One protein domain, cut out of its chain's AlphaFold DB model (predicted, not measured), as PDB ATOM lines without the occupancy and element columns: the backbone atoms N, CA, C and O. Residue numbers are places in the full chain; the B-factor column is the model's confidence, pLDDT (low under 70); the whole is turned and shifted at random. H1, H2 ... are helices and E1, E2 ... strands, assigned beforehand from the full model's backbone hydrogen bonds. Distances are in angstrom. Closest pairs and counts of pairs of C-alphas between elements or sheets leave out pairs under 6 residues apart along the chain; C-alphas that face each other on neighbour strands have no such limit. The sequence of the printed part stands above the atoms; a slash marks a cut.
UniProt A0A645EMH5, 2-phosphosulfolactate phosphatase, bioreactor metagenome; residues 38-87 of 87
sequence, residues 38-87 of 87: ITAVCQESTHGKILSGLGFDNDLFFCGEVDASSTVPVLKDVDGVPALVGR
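AT A GLANCE: This is residues 38 to 87 of the 87 residues of the protein "2-phosphosulfolactate phosphatase" of bioreactor metagenome (UniProt A0A645EMH5). A small cluster of three short helices, H1 to H3, and a two-strand hairpin, E1 and E2, stand at opposite ends of an elongated shape, joined by the open arch of residues 64 to 73. The printed part has 50 residues, with three named helices, then two antiparallel strands: a mixed class. It is only just extended, close to loose, with a radius of gyration of the C-alphas of 14.9 A and spans of 39 by 23 by 15 A.

HOW THE PARTS SIT: H1, residues 38 to 44, and H2, residues 46 to 53, only just touch, with 3 pairs of C-alphas within 8 A, and only at the corner; the closest C-alphas, of Cys 42 and Gly 48, are 5.2 A apart. H3, residues 57 to 63, touches H1, closest at the C-alphas of Thr 39 and Phe 61, 5.8 A. In these helices every O i to N i+4 pair is within hydrogen-bond range. E1, residues 74 to 78, and E2, residues 81 to 85, form a hairpin; N 76 and O 83 are 2.8 A apart. H1 and H2 are apart from both strands.

IN THESE COORDINATES: H1 begins at C-alpha 38 (163.975, 121.007, 105.163). H2 is 10.8 A long, E1 and E2 11.8 A each. E2 ends at C-alpha 85 (188.565, 119.677, 112.755).

THE WHOLE: The farthest C-alphas, of Glu 44 and Asp 79, are 40.6 A apart. The printed part has no cut and no long link. Residue 87 is under pLDDT 70.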
ATOM      1  N   ILE A  38     163.101 122.194 105.162       91.25
ATOM      2  CA  ILE A  38     163.975 121.007 105.163       91.25
ATOM      3  C   ILE A  38     163.522 119.965 106.179       91.25
ATOM      4  O   ILE A  38     163.622 118.769 105.905       91.25
ATOM      5  N   THR A  39     162.966 120.396 107.308       92.75
ATOM      6  CA  THR A  39     162.423 119.482 108.315       92.75
ATOM      7  C   THR A  39     161.323 118.609 107.718       92.75
ATOM      8  O   THR A  39     161.395 117.384 107.839       92.75
ATOM      9  N   ALA A  40     160.354 119.199 107.010       92.00
ATOM     10  CA  ALA A  40     159.291 118.441 106.352       92.00
ATOM     11  C   ALA A  40     159.839 117.472 105.292       92.00
ATOM     12  O   ALA A  40     159.407 116.321 105.214       92.00
ATOM     13  N   VAL A  41     160.841 117.893 104.511       93.06
ATOM     14  CA  VAL A  41     161.508 117.010 103.535       93.06
ATOM     15  C   VAL A  41     162.173 115.822 104.225       93.06
ATOM     16  O   VAL A  41     162.023 114.678 103.785       93.06
ATOM     17  N   CYS A  42     162.895 116.072 105.317       93.44
ATOM     18  CA  CYS A  42     163.537 115.029 106.101       93.44
ATOM     19  C   CYS A  42     162.498 114.058 106.666       93.44
ATOM     20  O   CYS A  42     162.662 112.854 106.476       93.44
ATOM     21  N   GLN A  43     161.412 114.556 107.265       94.38
ATOM     22  CA  GLN A  43     160.316 113.744 107.811       94.38
ATOM     23  C   GLN A  43     159.627 112.872 106.752       94.38
ATOM     24  O   GLN A  43     159.250 111.738 107.042       94.38
ATOM     25  N   GLU A  44     159.509 113.345 105.509       94.06
ATOM     26  CA  GLU A  44     158.916 112.557 104.423       94.06
ATOM     27  C   GLU A  44     159.867 111.525 103.805       94.06
ATOM     28  O   GLU A  44     159.415 110.537 103.209       94.06
ATOM     29  N   SER A  45     161.178 111.710 103.960       95.25
ATOM     30  CA  SER A  45     162.176 110.774 103.450       95.25
ATOM     31  C   SER A  45     162.071 109.398 104.119       95.25
ATOM     32  O   SER A  45     161.683 109.264 105.282       95.25
ATOM     33  N   THR A  46     162.485 108.347 103.403       98.25
ATOM     34  CA  THR A  46     162.536 106.984 103.957       98.25
ATOM     35  C   THR A  46     163.336 106.929 105.258       98.25
ATOM     36  O   THR A  46     162.933 106.244 106.195       98.25
ATOM     37  N   HIS A  47     164.454 107.658 105.340       97.25
ATOM     38  CA  HIS A  47     165.295 107.639 106.532       97.25
ATOM     39  C   HIS A  47     164.710 108.457 107.689       97.25
ATOM     40  O   HIS A  47     164.760 108.000 108.828       97.25
ATOM     41  N   GLY A  48     164.081 109.605 107.419       97.19
ATOM     42  CA  GLY A  48     163.416 110.379 108.468       97.19
ATOM     43  C   GLY A  48     162.241 109.634 109.089       97.19
ATOM     44  O   GLY A  48     162.137 109.597 110.307       97.19
ATOM     45  N   LYS A  49     161.448 108.906 108.291       98.31
ATOM     46  CA  LYS A  49     160.394 108.015 108.814       98.31
ATOM     47  C   LYS A  49     160.942 106.952 109.771       98.31
ATOM     48  O   LYS A  49     160.290 106.627 110.761       98.31
ATOM     49  N   ILE A  50     162.142 106.428 109.504       98.44
ATOM     50  CA  ILE A  50     162.829 105.495 110.411       98.44
ATOM     51  C   ILE A  50     163.227 106.205 111.712       98.44
ATOM     52  O   ILE A  50     162.964 105.673 112.786       98.44
ATOM     53  N   LEU A  51     163.827 107.396 111.629       98.25
ATOM     54  CA  LEU A  51     164.247 108.171 112.802       98.25
ATOM     55  C   LEU A  51     163.058 108.585 113.679       98.25
ATOM     56  O   LEU A  51     163.088 108.347 114.886       98.25
ATOM     57  N   SER A  52     161.978 109.095 113.084       97.00
ATOM     58  CA  SER A  52     160.719 109.372 113.786       97.00
ATOM     59  C   SER A  52     160.136 108.111 114.428       97.00
ATOM     60  O   SER A  52     159.746 108.127 115.591       97.00
ATOM     61  N   GLY A  53     160.149 106.971 113.723       97.94
ATOM     62  CA  GLY A  53     159.703 105.687 114.279       97.94
ATOM     63  C   GLY A  53     160.520 105.202 115.484       97.94
ATOM     64  O   GLY A  53     160.022 104.413 116.287       97.94
ATOM     65  N   LEU A  54     161.755 105.687 115.631       98.25
ATOM     66  CA  LEU A  54     162.640 105.437 116.771       98.25
ATOM     67  C   LEU A  54     162.545 106.517 117.868       98.25
ATOM     68  O   LEU A  54     163.193 106.376 118.902       98.25
ATOM     69  N   GLY A  55     161.736 107.563 117.674       98.06
ATOM     70  CA  GLY A  55     161.558 108.667 118.623       98.06
ATOM     71  C   GLY A  55     162.599 109.789 118.516       98.06
ATOM     72  O   GLY A  55     162.743 110.566 119.459       98.06
ATOM     73  N   PHE A  56     163.322 109.890 117.395       98.06
ATOM     74  CA  PHE A  56     164.345 110.918 117.141       98.06
ATOM     75  C   PHE A  56     163.806 112.146 116.385       98.06
ATOM     76  O   PHE A  56     164.533 112.793 115.636       98.06
ATOM     77  N   ASP A  57     162.533 112.509 116.563       97.38
ATOM     78  CA  ASP A  57     161.946 113.672 115.880       97.38
ATOM     79  C   ASP A  57     162.687 114.980 116.194       97.38
ATOM     80  O   ASP A  57     162.902 115.798 115.303       97.38
ATOM     81  N   ASN A  58     163.152 115.150 117.436       97.69
ATOM     82  CA  ASN A  58     163.954 116.312 117.838       97.69
ATOM     83  C   ASN A  58     165.255 116.442 117.033       97.69
ATOM     84  O   ASN A  58     165.671 117.563 116.751       97.69
ATOM     85  N   ASP A  59     165.858 115.326 116.617       97.19
ATOM     86  CA  ASP A  59     167.064 115.348 115.788       97.19
ATOM     87  C   ASP A  59     166.736 115.809 114.364       97.19
ATOM     88  O   ASP A  59     167.535 116.517 113.755       97.19
ATOM     89  N   LEU A  60     165.549 115.472 113.842       96.31
ATOM     90  CA  LEU A  60     165.083 115.964 112.541       96.31
ATOM     91  C   LEU A  60     164.825 117.473 112.575       96.31
ATOM     92  O   LEU A  60     165.218 118.167 111.641       96.31
ATOM     93  N   PHE A  61     164.214 117.982 113.653       95.88
ATOM     94  CA  PHE A  61     164.012 119.422 113.841       95.88
ATOM     95  C   PHE A  61     165.346 120.164 113.947       95.88
ATOM     96  O   PHE A  61     165.551 121.147 113.243       95.88
ATOM     97  N   PHE A  62     166.266 119.666 114.778       96.12
ATOM     98  CA  PHE A  62     167.582 120.276 114.965       96.12
ATOM     99  C   PHE A  62     168.411 120.264 113.671       96.12
ATOM    100  O   PHE A  62     168.965 121.283 113.273       96.12
ATOM    101  N   CYS A  63     168.468 119.129 112.967       94.00
ATOM    102  CA  CYS A  63     169.218 119.023 111.711       94.00
ATOM    103  C   CYS A  63     168.580 119.803 110.548       94.00
ATOM    104  O   CYS A  63     169.254 120.052 109.548       94.00
ATOM    105  N   GLY A  64     167.295 120.153 110.646       92.12
ATOM    106  CA  GLY A  64     166.575 120.935 109.643       92.12
ATOM    107  C   GLY A  64     166.809 122.446 109.733       92.12
ATOM    108  O   GLY A  64     166.362 123.177 108.848       92.12
ATOM    109  N   GLU A  65     167.495 122.930 110.774       92.44
ATOM    110  CA  GLU A  65     167.812 124.349 110.933       92.44
ATOM    111  C   GLU A  65     168.798 124.829 109.854       92.44
ATOM    112  O   GLU A  65     169.870 124.259 109.638       92.44
ATOM    113  N   VAL A  66     168.450 125.925 109.175       89.62
ATOM    114  CA  VAL A  66     169.296 126.546 108.146       89.62
ATOM    115  C   VAL A  66     170.157 127.632 108.785       89.62
ATOM    116  O   VAL A  66     169.651 128.458 109.539       89.62
ATOM    117  N   ASP A  67     171.454 127.646 108.458       89.88
ATOM    118  CA  ASP A  67     172.439 128.615 108.965       89.88
ATOM    119  C   ASP A  67     172.566 128.644 110.510       89.88
ATOM    120  O   ASP A  67     172.915 129.667 111.099       89.88
ATOM    121  N   ALA A  68     172.329 127.510 111.185       93.12
ATOM    122  CA  ALA A  68     172.383 127.392 112.651       93.12
ATOM    123  C   ALA A  68     173.793 127.553 113.261       93.12
ATOM    124  O   ALA A  68     173.940 127.784 114.462       93.12
ATOM    125  N   SER A  69     174.846 127.426 112.450       92.12
ATOM    126  CA  SER A  69     176.241 127.575 112.871       92.12
ATOM    127  C   SER A  69     177.086 128.238 111.786       92.12
ATOM    128  O   SER A  69     176.859 128.039 110.595       92.12
ATOM    129  N   SER A  70     178.101 128.998 112.204       91.56
ATOM    130  CA  SER A  70     179.130 129.566 111.323       91.56
ATOM    131  C   SER A  70     180.367 128.671 111.170       91.56
ATOM    132  O   SER A  70     181.292 129.029 110.441       91.56
ATOM    133  N   THR A  71     180.432 127.548 111.888       93.06
ATOM    134  CA  THR A  71     181.569 126.621 111.844       93.06
ATOM    135  C   THR A  71     181.542 125.822 110.542       93.06
ATOM    136  O   THR A  71     180.535 125.205 110.203       93.06
ATOM    137  N   VAL A  72     182.676 125.766 109.840       91.06
ATOM    138  CA  VAL A  72     182.875 124.901 108.665       91.06
ATOM    139  C   VAL A  72     183.926 123.845 109.019       91.06
ATOM    140  O   VAL A  72     185.122 124.152 108.997       91.06
ATOM    141  N   PRO A  73     183.521 122.615 109.396       91.94
ATOM    142  CA  PRO A  73     184.464 121.544 109.699       91.94
ATOM    143  C   PRO A  73     185.317 121.183 108.478       91.94
ATOM    144  O   PRO A  73     184.824 121.109 107.355       91.94
ATOM    145  N   VAL A  74     186.600 120.912 108.707       93.25
ATOM    146  CA  VAL A  74     187.568 120.518 107.680       93.25
ATOM    147  C   VAL A  74     188.070 119.116 107.987       93.25
ATOM    148  O   VAL A  74     188.534 118.850 109.093       93.25
ATOM    149  N   LEU A  75     188.018 118.222 107.003       94.81
ATOM    150  CA  LEU A  75     188.646 116.908 107.107       94.81
ATOM    151  C   LEU A  75     190.174 117.057 107.046       94.81
ATOM    152  O   LEU A  75     190.703 117.588 106.068       94.81
ATOM    153  N   LYS A  76     190.882 116.593 108.076       93.81
ATOM    154  CA  LYS A  76     192.350 116.566 108.145       93.81
ATOM    155  C   LYS A  76     192.856 115.203 108.592       93.81
ATOM    156  O   LYS A  76     192.146 114.473 109.270       93.81
ATOM    157  N   ASP A  77     194.096 114.895 108.240       95.94
ATOM    158  CA  ASP A  77     194.831 113.787 108.844       95.94
ATOM    159  C   ASP A  77     195.428 114.244 110.184       95.94
ATOM    160  O   ASP A  77     196.067 115.299 110.259       95.94
ATOM    161  N   VAL A  78     195.170 113.478 111.242       92.88
ATOM    162  CA  VAL A  78     195.761 113.652 112.568       92.88
ATOM    163  C   VAL A  78     196.355 112.309 112.969       92.88
ATOM    164  O   VAL A  78     195.622 111.352 113.208       92.88
ATOM    165  N   ASP A  79     197.685 112.236 112.999       94.00
ATOM    166  CA  ASP A  79     198.448 111.029 113.336       94.00
ATOM    167  C   ASP A  79     198.068 109.788 112.498       94.00
ATOM    168  O   ASP A  79     198.021 108.664 112.999       94.00
ATOM    169  N   GLY A  80     197.797 109.979 111.201       94.75
ATOM    170  CA  GLY A  80     197.409 108.911 110.274       94.75
ATOM    171  C   GLY A  80     195.924 108.546 110.317       94.75
ATOM    172  O   GLY A  80     195.531 107.528 109.741       94.75
ATOM    173  N   VAL A  81     195.096 109.333 111.014       94.12
ATOM    174  CA  VAL A  81     193.651 109.116 111.137       94.12
ATOM    175  C   VAL A  81     192.881 110.322 110.584       94.12
ATOM    176  O   VAL A  81     193.160 111.458 110.978       94.12
ATOM    177  N   PRO A  82     191.877 110.122 109.708       94.00
ATOM    178  CA  PRO A  82     191.017 111.206 109.249       94.00
ATOM    179  C   PRO A  82     190.139 111.733 110.395       94.00
ATOM    180  O   PRO A  82     189.370 110.990 111.001       94.00
ATOM    181  N   ALA A  83     190.222 113.034 110.656       93.44
ATOM    182  CA  ALA A  83     189.468 113.739 111.683       93.44
ATOM    183  C   ALA A  83     188.807 114.999 111.111       93.44
ATOM    184  O   ALA A  83     189.415 115.752 110.348       93.44
ATOM    185  N   LEU A  84     187.563 115.258 111.512       91.62
ATOM    186  CA  LEU A  84     186.925 116.552 111.282       91.62
ATOM    187  C   LEU A  84     187.436 117.534 112.334       91.62
ATOM    188  O   LEU A  84     187.219 117.342 113.529       91.62
ATOM    189  N   VAL A  85     188.110 118.589 111.891       85.00
ATOM    190  CA  VAL A  85     188.565 119.677 112.755       85.00
ATOM    191  C   VAL A  85     187.848 120.966 112.382       85.00
ATOM    192  O   VAL A  85     187.779 121.348 111.217       85.00
ATOM    193  N   GLY A  86     187.322 121.663 113.375       76.56
ATOM    194  CA  GLY A  86     186.668 122.953 113.205       76.56
ATOM    195  C   GLY A  86     186.529 123.632 114.561       76.56
ATOM    196  O   GLY A  86     186.365 122.951 115.572       76.56
ATOM    197  N   ARG A  87     186.657 124.958 114.582       60.94
ATOM    198  CA  ARG A  87     186.137 125.813 115.653       60.94
ATOM    199  C   ARG A  87     184.991 126.601 115.056       60.94
ATOM    200  O   ARG A  87     185.216 127.170 113.968       60.94
TER     201      ARG A  87